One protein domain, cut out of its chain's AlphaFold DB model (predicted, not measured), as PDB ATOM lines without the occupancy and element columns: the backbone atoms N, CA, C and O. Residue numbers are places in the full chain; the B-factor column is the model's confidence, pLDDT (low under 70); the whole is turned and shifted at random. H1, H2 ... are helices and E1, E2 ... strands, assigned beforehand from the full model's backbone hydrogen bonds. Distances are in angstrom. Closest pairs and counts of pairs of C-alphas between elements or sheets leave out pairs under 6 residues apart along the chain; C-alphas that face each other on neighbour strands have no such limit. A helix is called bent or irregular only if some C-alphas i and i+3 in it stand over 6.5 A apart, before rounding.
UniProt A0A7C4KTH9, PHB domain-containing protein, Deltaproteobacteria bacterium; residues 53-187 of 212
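This is residues 53 to 187 of the 212 residues of the protein "PHB domain-containing protein" of Deltaproteobacteria bacterium (UniProt A0A7C4KTH9). The model is a long rod: at one end two small three-stranded sheets follow one another, E1 E2 E5 at the tip and then E4 E3 E6, and towards the other end runs the long hairpin of E7 and E8. The bent helix H2 runs along this hairpin, mainly over E7, with little H3 turned across its far end and short H1 on the sheet E4 E3 E6. The 135 printed residues hold eight named strands, E1 to E8, then three named helices, H1 to H3; the class is mixed, and the sheets, in the orders E1 E2 E5, E4 E3 E6 and E7 E8, are antiparallel. The whole is loose, with a radius of gyration of the C-alphas of 20.7 A, and spans 69 by 24 by 22 A.

E1, residues 53 to 56, begins at C-alpha 53 (-5.315, 27.248, 21.935). E2 is residues 59 to 63, E3 68 to 74, E4 77 to 83, E5 86 to 89 and E6 94 to 100. E7, residues 104 to 113, is 28.9 A long and begins at C-alpha 104 (-5.780, 41.357, 2.231); E8, residues 119 to 128, is 28.2 A. H1 is residues 133 to 137. H2, residues 155 to 177, was assigned as one helix by its hydrogen bonds but is bent, with C-alphas 166 and 169 6.8 A apart; its arms are H2a, residues 155 to 166, 16.4 A, and H2b, residues 169 to 177, 12.6 A. H3, residues 180 to 186, ends at C-alpha 186 (-6.229, 51.972, -21.424).

In the hairpin of E1 and E2, N 61 and O 54 are 2.8 A apart; between E2 and E5, N 89 and O 60 are 2.8 A apart. E5 and E6 meet only through their link. E3 is the inner strand of its sheet, with N 72 and O 80 of E4 2.8 A apart and N 69 and O 99 of E6 2.8 A apart. H1 is on this sheet, at a height over the sheet of 7.7 A; its closest C-alpha pair with E6 is Leu 99 and Pro 133, 6.4 A. In the hairpin of E7 and E8, N 106 and O 126 are 2.8 A apart. The closest C-alphas of E7 and H2a are those of Thr 106 and Ala 160, 5.7 A, and of E7 and H2b those of Glu 112 and Arg 172, 6.4 A. The arms stand at a steep tilt of 38 degrees, only just steep. H2b and H3 are close but not clearly touching, about perpendicular at 76 degrees; their closest C-alphas are those of Leu 175 and Ala 183, 8.0 A. In H1, H2a, H2b and H3 every O i to N i+4 pair is within hydrogen-bond range.

The C-alphas farthest apart, those of Leu 57 and Asp 116, are 69.1 A apart. The printed part has no cut. The link from H1 to H2, residues 138 to 154, is long; the other links are tight. Mean pLDDT of the printed part is 86.5; residues 53 to 56 and 187 are under 70.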
ATOM      1  N   MET A  53      -4.981  27.041  20.531       65.38
ATOM      2  CA  MET A  53      -5.315  27.248  21.935       65.38
ATOM      3  C   MET A  53      -5.290  25.925  22.692       65.38
ATOM      4  O   MET A  53      -6.200  25.109  22.563       65.38
ATOM      5  N   ARG A  54      -4.274  25.718  23.538       66.44
ATOM      6  CA  ARG A  54      -4.214  24.539  24.419       66.44
ATOM      7  C   ARG A  54      -4.598  24.938  25.839       66.44
ATOM      8  O   ARG A  54      -4.022  25.865  26.397       66.44
ATOM      9  N   GLY A  55      -5.593  24.272  26.417       66.00
ATOM     10  CA  GLY A  55      -5.976  24.474  27.815       66.00
ATOM     11  C   GLY A  55      -5.230  23.522  28.743       66.00
ATOM     12  O   GLY A  55      -5.039  22.358  28.401       66.00
ATOM     13  N   PHE A  56      -4.831  24.009  29.915       65.75
ATOM     14  CA  PHE A  56      -4.444  23.180  31.050       65.75
ATOM     15  C   PHE A  56      -5.070  23.760  32.324       65.75
ATOM     16  O   PHE A  56      -4.687  24.839  32.784       65.75
ATOM     17  N   LEU A  57      -6.042  23.038  32.889       74.06
ATOM     18  CA  LEU A  57      -6.767  23.440  34.097       74.06
ATOM     19  C   LEU A  57      -7.389  24.851  33.945       74.06
ATOM     20  O   LEU A  57      -8.286  25.048  33.128       74.06
ATOM     21  N   PHE A  58      -6.891  25.838  34.691       74.50
ATOM     22  CA  PHE A  58      -7.375  27.219  34.739       74.50
ATOM     23  C   PHE A  58      -6.631  28.167  33.785       74.50
ATOM     24  O   PHE A  58      -6.974  29.345  33.696       74.50
ATOM     25  N   TRP A  59      -5.612  27.676  33.077       82.38
ATOM     26  CA  TRP A  59      -4.763  28.472  32.196       82.38
ATOM     27  C   TRP A  59      -4.897  27.993  30.756       82.38
ATOM     28  O   TRP A  59      -5.001  26.797  30.482       82.38
ATOM     29  N   ARG A  60      -4.879  28.927  29.807       84.81
ATOM     30  CA  ARG A  60      -4.851  28.601  28.378       84.81
ATOM     31  C   ARG A  60      -3.622  29.209  27.738       84.81
ATOM     32  O   ARG A  60      -3.239  30.328  28.059       84.81
ATOM     33  N   HIS A  61      -3.000  28.444  26.859       86.50
ATOM     34  CA  HIS A  61      -1.875  28.875  26.056       86.50
ATOM     35  C   HIS A  61      -2.395  29.332  24.701       86.50
ATOM     36  O   HIS A  61      -3.001  28.533  23.986       86.50
ATOM     37  N   LEU A  62      -2.161  30.597  24.363       87.44
ATOM     38  CA  LEU A  62      -2.357  31.121  23.019       87.44
ATOM     39  C   LEU A  62      -1.008  31.128  22.312       87.44
ATOM     40  O   LEU A  62      -0.029  31.626  22.863       87.44
ATOM     41  N   ARG A  63      -0.982  30.611  21.085       88.44
ATOM     42  CA  ARG A  63       0.117  30.784  20.138       88.44
ATOM     43  C   ARG A  63      -0.451  31.402  18.866       88.44
ATOM     44  O   ARG A  63      -1.321  30.792  18.248       88.44
ATOM     45  N   ALA A  64       0.017  32.598  18.535       87.25
ATOM     46  CA  ALA A  64      -0.293  33.268  17.282       87.25
ATOM     47  C   ALA A  64       0.806  33.031  16.253       87.25
ATOM     48  O   ALA A  64       1.977  32.868  16.608       87.25
ATOM     49  N   GLU A  65       0.413  33.041  14.987       87.25
ATOM     50  CA  GLU A  65       1.347  32.994  13.868       87.25
ATOM     51  C   GLU A  65       1.981  34.367  13.612       87.25
ATOM     52  O   GLU A  65       1.489  35.406  14.054       87.25
ATOM     53  N   SER A  66       3.113  34.380  12.907       84.94
ATOM     54  CA  SER A  66       3.885  35.610  12.653       84.94
ATOM     55  C   SER A  66       3.119  36.674  11.855       84.94
ATOM     56  O   SER A  66       3.343  37.865  12.058       84.94
ATOM     57  N   ASN A  67       2.179  36.258  11.003       87.06
ATOM     58  CA  ASN A  67       1.286  37.130  10.235       87.06
ATOM     59  C   ASN A  67       0.047  37.591  11.027       87.06
ATOM     60  O   ASN A  67      -0.790  38.318  10.489       87.06
ATOM     61  N   GLN A  68      -0.085  37.194  12.295       88.94
ATOM     62  CA  GLN A  68      -1.215  37.536  13.151       88.94
ATOM     63  C   GLN A  68      -0.774  38.456  14.288       88.94
ATOM     64  O   GLN A  68       0.069  38.103  15.115       88.94
ATOM     65  N   HIS A  69      -1.409  39.621  14.374       91.81
ATOM     66  CA  HIS A  69      -1.256  40.551  15.485       91.81
ATOM     67  C   HIS A  69      -2.318  40.295  16.544       91.81
ATOM     68  O   HIS A  69      -3.517  40.343  16.267       91.81
ATOM     69  N   ILE A  70      -1.883  40.053  17.778       93.81
ATOM     70  CA  ILE A  70      -2.775  39.799  18.907       93.81
ATOM     71  C   ILE A  70      -2.882  41.034  19.781       93.81
ATOM     72  O   ILE A  70      -1.875  41.607  20.190       93.81
ATOM     73  N   LEU A  71      -4.116  41.376  20.138       94.00
ATOM     74  CA  LEU A  71      -4.448  42.361  21.155       94.00
ATOM     75  C   LEU A  71      -5.129  41.662  22.325       94.00
ATOM     76  O   LEU A  71      -6.199  41.070  22.185       94.00
ATOM     77  N   HIS A  72      -4.510  41.736  23.495       93.94
ATOM     78  CA  HIS A  72      -5.017  41.137  24.718       93.94
ATOM     79  C   HIS A  72      -5.520  42.214  25.667       93.94
ATOM     80  O   HIS A  72      -4.747  42.984  26.245       93.94
ATOM     81  N   PHE A  73      -6.825  42.201  25.882       92.75
ATOM     82  CA  PHE A  73      -7.518  43.052  26.826       92.75
ATOM     83  C   PHE A  73      -7.859  42.285  28.098       92.75
ATOM     84  O   PHE A  73      -8.283  41.131  28.068       92.75
ATOM     85  N   ARG A  74      -7.738  42.955  29.238       91.75
ATOM     86  CA  ARG A  74      -8.223  42.450  30.524       91.75
ATOM     87  C   ARG A  74      -8.812  43.613  31.295       91.75
ATOM     88  O   ARG A  74      -8.177  44.655  31.441       91.75
ATOM     89  N   ARG A  75     -10.047  43.432  31.774       88.50
ATOM     90  CA  ARG A  75     -10.830  44.491  32.443       88.50
ATOM     91  C   ARG A  75     -10.878  45.795  31.620       88.50
ATOM     92  O   ARG A  75     -10.679  46.878  32.158       88.50
ATOM     93  N   GLY A  76     -11.060  45.674  30.302       86.88
ATOM     94  CA  GLY A  76     -11.164  46.815  29.381       86.88
ATOM     95  C   GLY A  76      -9.855  47.551  29.065       86.88
ATOM     96  O   GLY A  76      -9.885  48.529  28.326       86.88
ATOM     97  N   LYS A  77      -8.704  47.106  29.586       90.81
ATOM     98  CA  LYS A  77      -7.390  47.702  29.295       90.81
ATOM     99  C   LYS A  77      -6.565  46.772  28.417       90.81
ATOM    100  O   LYS A  77      -6.553  45.565  28.655       90.81
ATOM    101  N   LEU A  78      -5.867  47.337  27.432       92.94
ATOM    102  CA  LEU A  78      -4.897  46.613  26.616       92.94
ATOM    103  C   LEU A  78      -3.673  46.301  27.482       92.94
ATOM    104  O   LEU A  78      -3.024  47.213  27.987       92.94
ATOM    105  N   ILE A  79      -3.398  45.017  27.704       92.88
ATOM    106  CA  ILE A  79      -2.253  44.561  28.506       92.88
ATOM    107  C   ILE A  79      -1.110  44.105  27.608       92.88
ATOM    108  O   ILE A  79       0.051  44.279  27.972       92.88
ATOM    109  N   ARG A  80      -1.417  43.498  26.454       90.50
ATOM    110  CA  ARG A  80      -0.407  43.058  25.486       90.50
ATOM    111  C   ARG A  80      -0.859  43.267  24.049       90.50
ATOM    112  O   ARG A  80      -2.027  43.063  23.738       90.50
ATOM    113  N   SER A  81       0.106  43.619  23.210       93.31
ATOM    114  CA  SER A  81      -0.023  43.856  21.774       93.31
ATOM    115  C   SER A  81       1.236  43.295  21.105       93.31
ATOM    116  O   SER A  81       2.334  43.538  21.609       93.31
ATOM    117  N   GLY A  82       1.104  42.502  20.040       90.88
ATOM    118  CA  GLY A  82       2.262  41.998  19.293       90.88
ATOM    119  C   GLY A  82       1.932  40.928  18.252       90.88
ATOM    120  O   GLY A  82       0.961  40.183  18.401       90.88
ATOM    121  N   ALA A  83       2.772  40.842  17.219       90.25
ATOM    122  CA  ALA A  83       2.695  39.819  16.179       90.25
ATOM    123  C   ALA A  83       3.401  38.520  16.603       90.25
ATOM    124  O   ALA A  83       4.441  38.572  17.262       90.25
ATOM    125  N   GLY A  84       2.839  37.354  16.257       86.38
ATOM    126  CA  GLY A  84       3.475  36.050  16.511       86.38
ATOM    127  C   GLY A  84       3.706  35.704  17.987       86.38
ATOM    128  O   GLY A  84       4.597  34.923  18.321       86.38
ATOM    129  N   VAL A  85       2.947  36.314  18.899       90.38
ATOM    130  CA  VAL A  85       3.143  36.125  20.339       90.38
ATOM    131  C   VAL A  85       2.623  34.767  20.816       90.38
ATOM    132  O   VAL A  85       1.568  34.288  20.396       90.38
ATOM    133  N   ALA A  86       3.340  34.172  21.770       89.88
ATOM    134  CA  ALA A  86       2.907  32.979  22.486       89.88
ATOM    135  C   ALA A  86       2.934  33.237  23.998       89.88
ATOM    136  O   ALA A  86       3.955  33.663  24.539       89.88
ATOM    137  N   TYR A  87       1.807  33.034  24.686       90.56
ATOM    138  CA  TYR A  87       1.716  33.247  26.132       90.56
ATOM    139  C   TYR A  87       0.556  32.486  26.785       90.56
ATOM    140  O   TYR A  87      -0.451  32.151  26.158       90.56
ATOM    141  N   TRP A  88       0.693  32.252  28.091       89.81
ATOM    142  CA  TRP A  88      -0.374  31.731  28.944       89.81
ATOM    143  C   TRP A  88      -1.244  32.860  29.497       89.81
ATOM    144  O   TRP A  88      -0.738  33.911  29.894       89.81
ATOM    145  N   PHE A  89      -2.554  32.640  29.563       89.38
ATOM    146  CA  PHE A  89      -3.514  33.605  30.092       89.38
ATOM    147  C   PHE A  89      -4.666  32.930  30.835       89.38
ATOM    148  O   PHE A  89      -4.937  31.739  30.661       89.38
ATOM    149  N   ASN A  90      -5.352  33.716  31.668       90.19
ATOM    150  CA  ASN A  90      -6.571  33.291  32.346       90.19
ATOM    151  C   ASN A  90      -7.793  33.588  31.448       90.19
ATOM    152  O   ASN A  90      -8.098  34.767  31.232       90.19
ATOM    153  N   PRO A  91      -8.512  32.560  30.962       86.88
ATOM    154  CA  PRO A  91      -9.612  32.719  30.015       86.88
ATOM    155  C   PRO A  91     -10.832  33.458  30.585       86.88
ATOM    156  O   PRO A  91     -11.574  34.049  29.814       86.88
ATOM    157  N   LEU A  92     -11.041  33.474  31.907       87.44
ATOM    158  CA  LEU A  92     -12.228  34.090  32.525       87.44
ATOM    159  C   LEU A  92     -12.198  35.624  32.520       87.44
ATOM    160  O   LEU A  92     -13.229  36.267  32.682       87.44
ATOM    161  N   SER A  93     -11.012  36.220  32.383       88.81
ATOM    162  CA  SER A  93     -10.831  37.680  32.459       88.81
ATOM    163  C   SER A  93     -10.241  38.300  31.194       88.81
ATOM    164  O   SER A  93     -10.024  39.514  31.156       88.81
ATOM    165  N   ALA A  94      -9.949  37.467  30.195       90.69
ATOM    166  CA  ALA A  94      -9.292  37.861  28.963       90.69
ATOM    167  C   ALA A  94     -10.319  38.097  27.856       90.69
ATOM    168  O   ALA A  94     -11.208  37.282  27.638       90.69
ATOM    169  N   ALA A  95     -10.145  39.187  27.121       91.31
ATOM    170  CA  ALA A  95     -10.729  39.388  25.807       91.31
ATOM    171  C   ALA A  95      -9.574  39.519  24.817       91.31
ATOM    172  O   ALA A  95      -8.616  40.253  25.066       91.31
ATOM    173  N   ILE A  96      -9.622  38.763  23.728       92.62
ATOM    174  CA  ILE A  96      -8.520  38.679  22.773       92.62
ATOM    175  C   ILE A  96      -9.065  39.033  21.399       92.62
ATOM    176  O   ILE A  96     -10.080  38.479  20.980       92.62
ATOM    177  N   ALA A  97      -8.383  39.941  20.711       93.31
ATOM    178  CA  ALA A  97      -8.619  40.243  19.310       93.31
ATOM    179  C   ALA A  97      -7.398  39.839  18.480       93.31
ATOM    180  O   ALA A  97      -6.261  39.985  18.929       93.31
ATOM    181  N   MET A  98      -7.644  39.314  17.284       91.25
ATOM    182  CA  MET A  98      -6.613  38.856  16.358       91.25
ATOM    183  C   MET A  98      -6.823  39.514  15.003       91.25
ATOM    184  O   MET A  98      -7.879  39.338  14.392       91.25
ATOM    185  N   LEU A  99      -5.800  40.215  14.526       91.94
ATOM    186  CA  LEU A  99      -5.818  40.919  13.254       91.94
ATOM    187  C   LEU A  99      -4.762  40.333  12.310       91.94
ATOM    188  O   LEU A  99      -3.638  40.093  12.752       91.94
ATOM    189  N   PRO A 100      -5.089  40.130  11.026       88.69
ATOM    190  CA  PRO A 100      -4.085  39.802  10.027       88.69
ATOM    191  C   PRO A 100      -3.225  41.034   9.725       88.69
ATOM    192  O   PRO A 100      -3.741  42.141   9.564       88.69
ATOM    193  N   VAL A 101      -1.910  40.835   9.668       86.69
ATOM    194  CA  VAL A 101      -0.919  41.853   9.260       86.69
ATOM    195  C   VAL A 101      -0.534  41.685   7.787       86.69
ATOM    196  O   VAL A 101       0.132  42.537   7.207       86.69
ATOM    197  N   GLU A 102      -0.958  40.581   7.179       85.56
ATOM    198  CA  GLU A 102      -0.786  40.309   5.758       85.56
ATOM    199  C   GLU A 102      -1.665  41.204   4.877       85.56
ATOM    200  O   GLU A 102      -2.674  41.771   5.316       85.56
ATOM    201  N   ASP A 103      -1.264  41.322   3.614       85.81
ATOM    202  CA  ASP A 103      -2.039  42.029   2.606       85.81
ATOM    203  C   ASP A 103      -3.321  41.239   2.311       85.81
ATOM    204  O   ASP A 103      -3.297  40.063   1.948       85.81
ATOM    205  N   CYS A 104      -4.459  41.899   2.492       86.25
ATOM    206  CA  CYS A 104      -5.780  41.357   2.231       86.25
ATOM    207  C   CYS A 104      -6.274  41.848   0.871       86.25
ATOM    208  O   CYS A 104      -6.108  43.018   0.521       86.25
ATOM    209  N   GLU A 105      -6.951  40.975   0.135       86.44
ATOM    210  CA  GLU A 105      -7.537  41.310  -1.159       86.44
ATOM    211  C   GLU A 105      -9.060  41.254  -1.092       86.44
ATOM    212  O   GLU A 105      -9.664  40.389  -0.455       86.44
ATOM    213  N   THR A 106      -9.722  42.204  -1.741       86.44
ATOM    214  CA  THR A 106     -11.176  42.225  -1.875       86.44
ATOM    215  C   THR A 106     -11.554  42.599  -3.290       86.44
ATOM    216  O   THR A 106     -11.191  43.664  -3.784       86.44
ATOM    217  N   THR A 107     -12.352  41.741  -3.909       87.62
ATOM    218  CA  THR A 107     -12.825  41.925  -5.277       87.62
ATOM    219  C   THR A 107     -14.321  42.188  -5.266       87.62
ATOM    220  O   THR A 107     -15.080  41.442  -4.647       87.62
ATOM    221  N   PHE A 108     -14.764  43.220  -5.977       87.62
ATOM    222  CA  PHE A 108     -16.182  43.487  -6.198       87.62
ATOM    223  C   PHE A 108     -16.460  43.863  -7.652       87.62
ATOM    224  O   PHE A 108     -15.585  44.329  -8.378       87.62
ATOM    225  N   LEU A 109     -17.709  43.664  -8.071       89.19
ATOM    226  CA  LEU A 109     -18.182  44.050  -9.393       89.19
ATOM    227  C   LEU A 109     -18.873  45.411  -9.317       89.19
ATOM    228  O   LEU A 109     -19.796  45.604  -8.523       89.19
ATOM    229  N   LEU A 110     -18.447  46.338 -10.165       86.81
ATOM    230  CA  LEU A 110     -19.076  47.634 -10.343       86.81
ATOM    231  C   LEU A 110     -19.794  47.672 -11.688       86.81
ATOM    232  O   LEU A 110     -19.178  47.468 -12.729       86.81
ATOM    233  N   LYS A 111     -21.093  47.965 -11.656       89.31
ATOM    234  CA  LYS A 111     -21.889  48.251 -12.850       89.31
ATOM    235  C   LYS A 111     -22.223  49.730 -12.877       89.31
ATOM    236  O   LYS A 111     -22.804  50.227 -11.908       89.31
ATOM    237  N   GLU A 112     -21.850  50.413 -13.949       87.50
ATOM    238  CA  GLU A 112     -22.143  51.829 -14.169       87.50
ATOM    239  C   GLU A 112     -22.383  52.086 -15.659       87.50
ATOM    240  O   GLU A 112     -22.051  51.261 -16.512       87.50
ATOM    241  N   ARG A 113     -22.986  53.233 -15.973       88.38
ATOM    242  CA  ARG A 113     -23.167  53.694 -17.344       88.38
ATOM    243  C   ARG A 113     -22.062  54.689 -17.702       88.38
ATOM    244  O   ARG A 113     -21.848  55.654 -16.974       88.38
ATOM    245  N   SER A 114     -21.380  54.427 -18.809       86.75
ATOM    246  CA  SER A 114     -20.320  55.271 -19.368       86.75
ATOM    247  C   SER A 114     -20.885  56.570 -19.959       86.75
ATOM    248  O   SER A 114     -22.101  56.709 -20.142       86.75
ATOM    249  N   ARG A 115     -20.006  57.532 -20.265       85.50
ATOM    250  CA  ARG A 115     -20.361  58.837 -20.851       85.50
ATOM    251  C   ARG A 115     -21.177  58.726 -22.141       85.50
ATOM    252  O   ARG A 115     -22.053  59.542 -22.405       85.50
ATOM    253  N   ASP A 116     -20.885  57.712 -22.940       87.06
ATOM    254  CA  ASP A 116     -21.557  57.369 -24.197       87.06
ATOM    255  C   ASP A 116     -22.829  56.527 -23.995       87.06
ATOM    256  O   ASP A 116     -23.344  55.921 -24.931       87.06
ATOM    257  N   PHE A 117     -23.355  56.494 -22.768       85.31
ATOM    258  CA  PHE A 117     -24.575  55.787 -22.409       85.31
ATOM    259  C   PHE A 117     -24.512  54.263 -22.608       85.31
ATOM    260  O   PHE A 117     -25.566  53.621 -22.665       85.31
ATOM    261  N   GLN A 118     -23.322  53.671 -22.627       88.06
ATOM    262  CA  GLN A 118     -23.143  52.219 -22.642       88.06
ATOM    263  C   GLN A 118     -23.046  51.651 -21.218       88.06
ATOM    264  O   GLN A 118     -22.505  52.296 -20.319       88.06
ATOM    265  N   GLU A 119     -23.582  50.450 -20.988       88.12
ATOM    266  CA  GLU A 119     -23.421  49.749 -19.707       88.12
ATOM    267  C   GLU A 119     -22.026  49.119 -19.628       88.12
ATOM    268  O   GLU A 119     -21.621  48.370 -20.515       88.12
ATOM    269  N   VAL A 120     -21.304  49.402 -18.545       86.25
ATOM    270  CA  VAL A 120     -19.965  48.868 -18.290       86.25
ATOM    271  C   VAL A 120     -19.976  48.099 -16.976       86.25
ATOM    272  O   VAL A 120     -20.402  48.606 -15.936       86.25
ATOM    273  N   SER A 121     -19.484  46.861 -17.021       87.88
ATOM    274  CA  SER A 121     -19.240  46.027 -15.842       87.88
ATOM    275  C   SER A 121     -17.736  45.899 -15.616       87.88
ATOM    276  O   SER A 121     -17.043  45.284 -16.422       87.88
ATOM    277  N   VAL A 122     -17.236  46.465 -14.518       85.38
ATOM    278  CA  VAL A 122     -15.814  46.451 -14.154       85.38
ATOM    279  C   VAL A 122     -15.608  45.598 -12.911       85.38
ATOM    280  O   VAL A 122     -16.281  45.786 -11.897       85.38
ATOM    281  N   GLN A 123     -14.663  44.661 -12.975       85.94
ATOM    282  CA  GLN A 123     -14.204  43.915 -11.809       85.94
ATOM    283  C   GLN A 123     -13.079  44.698 -11.126       85.94
ATOM    284  O   GLN A 123     -11.982  44.822 -11.667       85.94
ATOM    285  N   CYS A 124     -13.353  45.218  -9.934       84.44
ATOM    286  CA  CYS A 124     -12.395  45.982  -9.145       84.44
ATOM    287  C   CYS A 124     -11.776  45.081  -8.079       84.44
ATOM    288  O   CYS A 124     -12.506  44.443  -7.322       84.44
ATOM    289  N   THR A 125     -10.446  45.073  -7.992       85.88
ATOM    290  CA  THR A 125      -9.696  44.356  -6.949       85.88
ATOM    291  C   THR A 125      -8.956  45.369  -6.087       85.88
ATOM    292  O   THR A 125      -8.246  46.225  -6.612       85.88
ATOM    293  N   LEU A 126      -9.160  45.307  -4.773       86.25
ATOM    294  CA  LEU A 126      -8.535  46.184  -3.791       86.25
ATOM    295  C   LEU A 126      -7.623  45.358  -2.901       86.25
ATOM    296  O   LEU A 126      -8.099  44.476  -2.187       86.25
ATOM    297  N   THR A 127      -6.342  45.703  -2.899       86.56
ATOM    298  CA  THR A 127      -5.358  45.164  -1.962       86.56
ATOM    299  C   THR A 127      -5.132  46.187  -0.855       86.56
ATOM    300  O   THR A 127      -4.841  47.353  -1.128       86.56
ATOM    301  N   TYR A 128      -5.303  45.779   0.397       84.75
ATOM    302  CA  TYR A 128      -5.118  46.640   1.562       84.75
ATOM    303  C   TYR A 128      -4.441  45.882   2.697       84.75
ATOM    304  O   TYR A 128      -4.593  44.674   2.838       84.75
ATOM    305  N   ARG A 129      -3.745  46.619   3.562       88.06
ATOM    306  CA  ARG A 129      -3.135  46.075   4.777       88.06
ATOM    307  C   ARG A 129      -3.485  46.921   5.982       88.06
ATOM    308  O   ARG A 129      -3.671  48.134   5.872       88.06
ATOM    309  N   ILE A 130      -3.533  46.288   7.145       87.75
ATOM    310  CA  ILE A 130      -3.795  46.981   8.402       87.75
ATOM    311  C   ILE A 130      -2.471  47.545   8.923       87.75
ATOM    312  O   ILE A 130      -1.598  46.801   9.352       87.75
ATOM    313  N   VAL A 131      -2.324  48.872   8.876       88.25
ATOM    314  CA  VAL A 131      -1.126  49.568   9.384       88.25
ATOM    315  C   VAL A 131      -1.159  49.690  10.908       88.25
ATOM    316  O   VAL A 131      -0.140  49.497  11.565       88.25
ATOM    317  N   ASP A 132      -2.334  49.988  11.469       89.75
ATOM    318  CA  ASP A 132      -2.535  50.142  12.910       89.75
ATOM    319  C   ASP A 132      -3.585  49.140  13.423       89.75
ATOM    320  O   ASP A 132      -4.797  49.367  13.277       89.75
ATOM    321  N   PRO A 133      -3.144  48.021  14.027       88.81
ATOM    322  CA  PRO A 133      -4.051  46.985  14.495       88.81
ATOM    323  C   PRO A 133      -4.888  47.426  15.701       88.81
ATOM    324  O   PRO A 133      -6.031  46.991  15.848       88.81
ATOM    325  N   GLU A 134      -4.371  48.313  16.555       90.00
ATOM    326  CA  GLU A 134      -5.080  48.769  17.755       90.00
ATOM    327  C   GLU A 134      -6.271  49.650  17.394       90.00
ATOM    328  O   GLU A 134      -7.373  49.480  17.928       90.00
ATOM    329  N   ASN A 135      -6.075  50.562  16.443       90.38
ATOM    330  CA  ASN A 135      -7.156  51.398  15.937       90.38
ATOM    331  C   ASN A 135      -8.159  50.607  15.091       90.38
ATOM    332  O   ASN A 135      -9.364  50.872  15.175       90.38
ATOM    333  N   ALA A 136      -7.705  49.614  14.323       89.25
ATOM    334  CA  ALA A 136      -8.591  48.738  13.562       89.25
ATOM    335  C   ALA A 136      -9.520  47.921  14.479       89.25
ATOM    336  O   ALA A 136     -10.731  47.870  14.241       89.25
ATOM    337  N   ALA A 137      -8.994  47.374  15.579       89.69
ATOM    338  CA  ALA A 137      -9.765  46.592  16.551       89.69
ATOM    339  C   ALA A 137     -10.836  47.388  17.306       89.69
ATOM    340  O   ALA A 137     -11.809  46.818  17.793       89.69
ATOM    341  N   ARG A 138     -10.689  48.715  17.389       88.75
ATOM    342  CA  ARG A 138     -11.719  49.598  17.961       88.75
ATOM    343  C   ARG A 138     -12.905  49.819  17.018       88.75
ATOM    344  O   ARG A 138     -13.947  50.285  17.469       88.75
ATOM    345  N   ARG A 139     -12.743  49.546  15.721       86.81
ATOM    346  CA  ARG A 139     -13.727  49.865  14.668       86.81
ATOM    347  C   ARG A 139     -14.451  48.641  14.150       86.81
ATOM    348  O   ARG A 139     -15.645  48.707  13.872       86.81
ATOM    349  N   VAL A 140     -13.720  47.543  14.007       89.00
ATOM    350  CA  VAL A 140     -14.246  46.260  13.555       89.00
ATOM    351  C   VAL A 140     -13.958  45.227  14.634       89.00
ATOM    352  O   VAL A 140     -12.888  45.224  15.241       89.00
ATOM    353  N   ASN A 141     -14.934  44.363  14.900       90.19
ATOM    354  CA  ASN A 141     -14.818  43.350  15.933       90.19
ATOM    355  C   ASN A 141     -13.944  42.178  15.455       90.19
ATOM    356  O   ASN A 141     -14.423  41.274  14.780       90.19
ATOM    357  N   PHE A 142     -12.667  42.189  15.836       90.88
ATOM    358  CA  PHE A 142     -11.705  41.109  15.568       90.88
ATOM    359  C   PHE A 142     -11.585  40.108  16.729       90.88
ATOM    360  O   PHE A 142     -10.562  39.435  16.881       90.88
ATOM    361  N   SER A 143     -12.597  40.031  17.594       91.62
ATOM    362  CA  SER A 143     -12.559  39.168  18.776       91.62
ATOM    363  C   SER A 143     -12.548  37.689  18.394       91.62
ATOM    364  O   SER A 143     -13.286  37.258  17.506       91.62
ATOM    365  N   ILE A 144     -11.740  36.898  19.101       91.00
ATOM    366  CA  ILE A 144     -11.668  35.444  18.931       91.00
ATOM    367  C   ILE A 144     -12.346  34.712  20.088       91.00
ATOM    368  O   ILE A 144     -12.222  35.087  21.257       91.00
ATOM    369  N   ALA A 145     -13.039  33.623  19.770       88.62
ATOM    370  CA  ALA A 145     -13.548  32.687  20.754       88.62
ATOM    371  C   ALA A 145     -12.375  31.981  21.438       88.62
ATOM    372  O   ALA A 145     -11.615  31.252  20.809       88.62
ATOM    373  N   ILE A 146     -12.268  32.123  22.756       85.81
ATOM    374  CA  ILE A 146     -11.208  31.481  23.550       85.81
ATOM    375  C   ILE A 146     -11.315  29.944  23.494       85.81
ATOM    376  O   ILE A 146     -10.331  29.234  23.665       85.81
ATOM    377  N   GLY A 147     -12.525  29.417  23.276       80.81
ATOM    378  CA  GLY A 147     -12.805  27.988  23.119       80.81
ATOM    379  C   GLY A 147     -12.094  27.369  21.923       80.81
ATOM    380  O   GLY A 147     -11.365  26.394  22.094       80.81
ATOM    381  N   THR A 148     -12.325  27.956  20.753       80.75
ATOM    382  CA  THR A 148     -12.003  27.389  19.440       80.75
ATOM    383  C   THR A 148     -10.855  28.108  18.737       80.75
ATOM    384  O   THR A 148     -10.325  27.580  17.771       80.75
ATOM    385  N   GLY A 149     -10.478  29.310  19.173       81.94
ATOM    386  CA  GLY A 149      -9.512  30.153  18.468       81.94
ATOM    387  C   GLY A 149     -10.009  30.685  17.121       81.94
ATOM    388  O   GLY A 149      -9.200  31.178  16.341       81.94
ATOM    389  N   ALA A 150     -11.312  30.582  16.839       86.31
ATOM    390  CA  ALA A 150     -11.947  31.157  15.657       86.31
ATOM    391  C   ALA A 150     -12.442  32.582  15.942       86.31
ATOM    392  O   ALA A 150     -12.744  32.912  17.092       86.31
ATOM    393  N   TRP A 151     -12.562  33.423  14.912       88.12
ATOM    394  CA  TRP A 151     -13.229  34.717  15.063       88.12
ATOM    395  C   TRP A 151     -14.697  34.536  15.466       88.12
ATOM    396  O   TRP A 151     -15.365  33.600  15.029       88.12
ATOM    397  N   LEU A 152     -15.187  35.434  16.325       87.94
ATOM    398  CA  LEU A 152     -16.596  35.470  16.730       87.94
ATOM    399  C   LEU A 152     -17.508  35.955  15.598       87.94
ATOM    400  O   LEU A 152     -18.650  35.518  15.492       87.94
ATOM    401  N   GLU A 153     -16.996  36.857  14.767       87.38
ATOM    402  CA  GLU A 153     -17.655  37.394  13.576       87.38
ATOM    403  C   GLU A 153     -16.785  37.112  12.341       87.38
ATOM    404  O   GLU A 153     -15.687  36.573  12.459       87.38
ATOM    405  N   SER A 154     -17.242  37.512  11.153       88.75
ATOM    406  CA  SER A 154     -16.407  37.570   9.947       88.75
ATOM    407  C   SER A 154     -15.868  38.995   9.738       88.75
ATOM    408  O   SER A 154     -16.426  39.754   8.938       88.75
ATOM    409  N   PRO A 155     -14.806  39.422  10.452       88.94
ATOM    410  CA  PRO A 155     -14.326  40.799  10.379       88.94
ATOM    411  C   PRO A 155     -13.774  41.163   9.000       88.94
ATOM    412  O   PRO A 155     -13.944  42.302   8.569       88.94
ATOM    413  N   LEU A 156     -13.164  40.207   8.292       88.12
ATOM    414  CA  LEU A 156     -12.657  40.427   6.937       88.12
ATOM    415  C   LEU A 156     -13.782  40.681   5.937       88.12
ATOM    416  O   LEU A 156     -13.682  41.621   5.161       88.12
ATOM    417  N   ASP A 157     -14.886  39.936   6.012       89.12
ATOM    418  CA  ASP A 157     -16.049  40.167   5.143       89.12
ATOM    419  C   ASP A 157     -16.684  41.538   5.419       89.12
ATOM    420  O   ASP A 157     -17.108  42.255   4.505       89.12
ATOM    421  N   ARG A 158     -16.713  41.943   6.695       89.38
ATOM    422  CA  ARG A 158     -17.190  43.268   7.099       89.38
ATOM    423  C   ARG A 158     -16.281  44.373   6.565       89.38
ATOM    424  O   ARG A 158     -16.778  45.368   6.044       89.38
ATOM    425  N   LEU A 159     -14.967  44.193   6.662       89.75
ATOM    426  CA  LEU A 159     -13.978  45.136   6.147       89.75
ATOM    427  C   LEU A 159     -14.023  45.218   4.614       89.75
ATOM    428  O   LEU A 159     -14.053  46.317   4.068       89.75
ATOM    429  N   ALA A 160     -14.132  44.077   3.937       87.75
ATOM    430  CA  ALA A 160     -14.326  43.971   2.496       87.75
ATOM    431  C   ALA A 160     -15.572  44.744   2.040       87.75
ATOM    432  O   ALA A 160     -15.507  45.553   1.114       87.75
ATOM    433  N   SER A 161     -16.692  44.561   2.742       89.94
ATOM    434  CA  SER A 161     -17.944  45.268   2.456       89.94
ATOM    435  C   SER A 161     -17.808  46.781   2.645       89.94
ATOM    436  O   SER A 161     -18.264  47.554   1.803       89.94
ATOM    437  N   LEU A 162     -17.150  47.218   3.725       90.38
ATOM    438  CA  LEU A 162     -16.893  48.636   3.992       90.38
ATOM    439  C   LEU A 162     -16.010  49.268   2.913       90.38
ATOM    440  O   LEU A 162     -16.312  50.366   2.438       90.38
ATOM    441  N   TRP A 163     -14.943  48.581   2.507       88.50
ATOM    442  CA  TRP A 163     -14.067  49.055   1.441       88.50
ATOM    443  C   TRP A 163     -14.800  49.142   0.115       88.50
ATOM    444  O   TRP A 163     -14.763  50.204  -0.500       88.50
ATOM    445  N   ALA A 164     -15.539  48.095  -0.265       87.50
ATOM    446  CA  ALA A 164     -16.336  48.083  -1.483       87.50
ATOM    447  C   ALA A 164     -17.315  49.266  -1.533       87.50
ATOM    448  O   ALA A 164     -17.368  49.989  -2.528       87.50
ATOM    449  N   GLN A 165     -18.043  49.523  -0.443       90.50
ATOM    450  CA  GLN A 165     -18.959  50.665  -0.352       90.50
ATOM    451  C   GLN A 165     -18.231  52.008  -0.486       90.50
ATOM    452  O   GLN A 165     -18.710  52.905  -1.175       90.50
ATOM    453  N   ARG A 166     -17.059  52.158   0.141       90.56
ATOM    454  CA  ARG A 166     -16.294  53.415   0.131       90.56
ATOM    455  C   ARG A 166     -15.600  53.688  -1.204       90.56
ATOM    456  O   ARG A 166     -15.425  54.850  -1.567       90.56
ATOM    457  N   SER A 167     -15.211  52.648  -1.933       86.88
ATOM    458  CA  SER A 167     -14.573  52.766  -3.246       86.88
ATOM    459  C   SER A 167     -15.560  52.962  -4.393       86.88
ATOM    460  O   SER A 167     -15.160  53.428  -5.455       86.88
ATOM    461  N   GLN A 168     -16.842  52.631  -4.206       86.31
ATOM    462  CA  GLN A 168     -17.841  52.754  -5.268       86.31
ATOM    463  C   GLN A 168     -17.998  54.188  -5.803       86.31
ATOM    464  O   GLN A 168     -17.890  54.347  -7.014       86.31
ATOM    465  N   PRO A 169     -18.221  55.235  -4.980       89.25
ATOM    466  CA  PRO A 169     -18.420  56.589  -5.500       89.25
ATOM    467  C   PRO A 169     -17.281  57.115  -6.395       89.25
ATOM    468  O   PRO A 169     -17.583  57.530  -7.511       89.25
ATOM    469  N   PRO A 170     -15.989  57.068  -5.998       85.19
ATOM    470  CA  PRO A 170     -14.913  57.554  -6.866       85.19
ATOM    471  C   PRO A 170     -14.726  56.691  -8.120       85.19
ATOM    472  O   PRO A 170     -14.420  57.225  -9.182       85.19
ATOM    473  N   ALA A 171     -14.947  55.376  -8.026       82.38
ATOM    474  CA  ALA A 171     -14.885  54.498  -9.191       82.38
ATOM    475  C   ALA A 171     -16.023  54.790 -10.186       82.38
ATOM    476  O   ALA A 171     -15.792  54.820 -11.391       82.38
ATOM    477  N   ARG A 172     -17.243  55.062  -9.701       86.75
ATOM    478  CA  ARG A 172     -18.373  55.473 -10.551       86.75
ATOM    479  C   ARG A 172     -18.112  56.816 -11.221       86.75
ATOM    480  O   ARG A 172     -18.399  56.951 -12.402       86.75
ATOM    481  N   GLU A 173     -17.554  57.779 -10.492       85.56
ATOM    482  CA  GLU A 173     -17.211  59.091 -11.050       85.56
ATOM    483  C   GLU A 173     -16.207  58.966 -12.203       85.56
ATOM    484  O   GLU A 173     -16.404  59.555 -13.263       85.56
ATOM    485  N   TYR A 174     -15.186  58.121 -12.040       83.12
ATOM    486  CA  TYR A 174     -14.238  57.813 -13.111       83.12
ATOM    487  C   TYR A 174     -14.932  57.216 -14.344       83.12
ATOM    488  O   TYR A 174     -14.738  57.693 -15.461       83.12
ATOM    489  N   LEU A 175     -15.790  56.208 -14.143       83.69
ATOM    490  CA  LEU A 175     -16.493  55.532 -15.238       83.69
ATOM    491  C   LEU A 175     -17.504  56.428 -15.959       83.69
ATOM    492  O   LEU A 175     -17.730  56.246 -17.149       83.69
ATOM    493  N   ARG A 176     -18.101  57.402 -15.267       84.38
ATOM    494  CA  ARG A 176     -19.008  58.386 -15.880       84.38
ATOM    495  C   ARG A 176     -18.279  59.396 -16.759       84.38
ATOM    496  O   ARG A 176     -18.877  59.919 -17.697       84.38
ATOM    497  N   ALA A 177     -17.025  59.701 -16.435       81.94
ATOM    498  CA  ALA A 177     -16.215  60.652 -17.186       81.94
ATOM    499  C   ALA A 177     -15.568  60.026 -18.436       81.94
ATOM    500  O   ALA A 177     -15.385  60.732 -19.431       81.94
ATOM    501  N   ALA A 178     -15.255  58.727 -18.390       79.75
ATOM    502  CA  ALA A 178     -14.646  57.975 -19.485       79.75
ATOM    503  C   ALA A 178     -15.684  57.452 -20.497       79.75
ATOM    504  O   ALA A 178     -16.835  57.179 -20.150       79.75
ATOM    505  N   THR A 179     -15.269  57.293 -21.755       79.38
ATOM    506  CA  THR A 179     -15.991  56.481 -22.751       79.38
ATOM    507  C   THR A 179     -15.572  55.008 -22.660       79.38
ATOM    508  O   THR A 179     -14.486  54.693 -22.167       79.38
ATOM    509  N   VAL A 180     -16.397  54.075 -23.154       80.06
ATOM    510  CA  VAL A 180     -16.056  52.635 -23.112       80.06
ATOM    511  C   VAL A 180     -14.803  52.333 -23.922       80.06
ATOM    512  O   VAL A 180     -13.973  51.527 -23.506       80.06
ATOM    513  N   GLU A 181     -14.648  52.995 -25.068       82.31
ATOM    514  CA  GLU A 181     -13.478  52.827 -25.925       82.31
ATOM    515  C   GLU A 181     -12.187  53.232 -25.203       82.31
ATOM    516  O   GLU A 181     -11.212  52.483 -25.234       82.31
ATOM    517  N   GLU A 182     -12.189  54.374 -24.509       76.25
ATOM    518  CA  GLU A 182     -11.056  54.825 -23.692       76.25
ATOM    519  C   GLU A 182     -10.756  53.831 -22.563       76.25
ATOM    520  O   GLU A 182      -9.607  53.423 -22.405       76.25
ATOM    521  N   ALA A 183     -11.786  53.365 -21.848       74.81
ATOM    522  CA  ALA A 183     -11.631  52.416 -20.746       74.81
ATOM    523  C   ALA A 183     -11.051  51.060 -21.192       74.81
ATOM    524  O   ALA A 183     -10.233  50.466 -20.490       74.81
ATOM    525  N   VAL A 184     -11.445  50.558 -22.367       79.75
ATOM    526  CA  VAL A 184     -10.912  49.304 -22.926       79.75
ATOM    527  C   VAL A 184      -9.509  49.506 -23.504       79.75
ATOM    528  O   VAL A 184      -8.662  48.624 -23.360       79.75
ATOM    529  N   ARG A 185      -9.242  50.660 -24.130       80.81
ATOM    530  CA  ARG A 185      -7.940  50.994 -24.726       80.81
ATOM    531  C   ARG A 185      -6.848  51.195 -23.678       80.81
ATOM    532  O   ARG A 185      -5.732  50.732 -23.891       80.81
ATOM    533  N   GLU A 186      -7.151  51.862 -22.565       72.56
ATOM    534  CA  GLU A 186      -6.229  51.972 -21.424       72.56
ATOM    535  C   GLU A 186      -5.975  50.609 -20.762       72.56
ATOM    536  O   GLU A 186      -4.925  50.402 -20.148       72.56
ATOM    537  N   GLY A 187      -6.918  49.673 -20.918       63.88
ATOM    538  CA  GLY A 187      -6.880  48.356 -20.301       63.88
ATOM    539  C   GLY A 187      -6.843  48.441 -18.770       63.88
ATOM    540  O   GLY A 187      -7.060  49.503 -18.182       63.88
TER     541      GLY A 187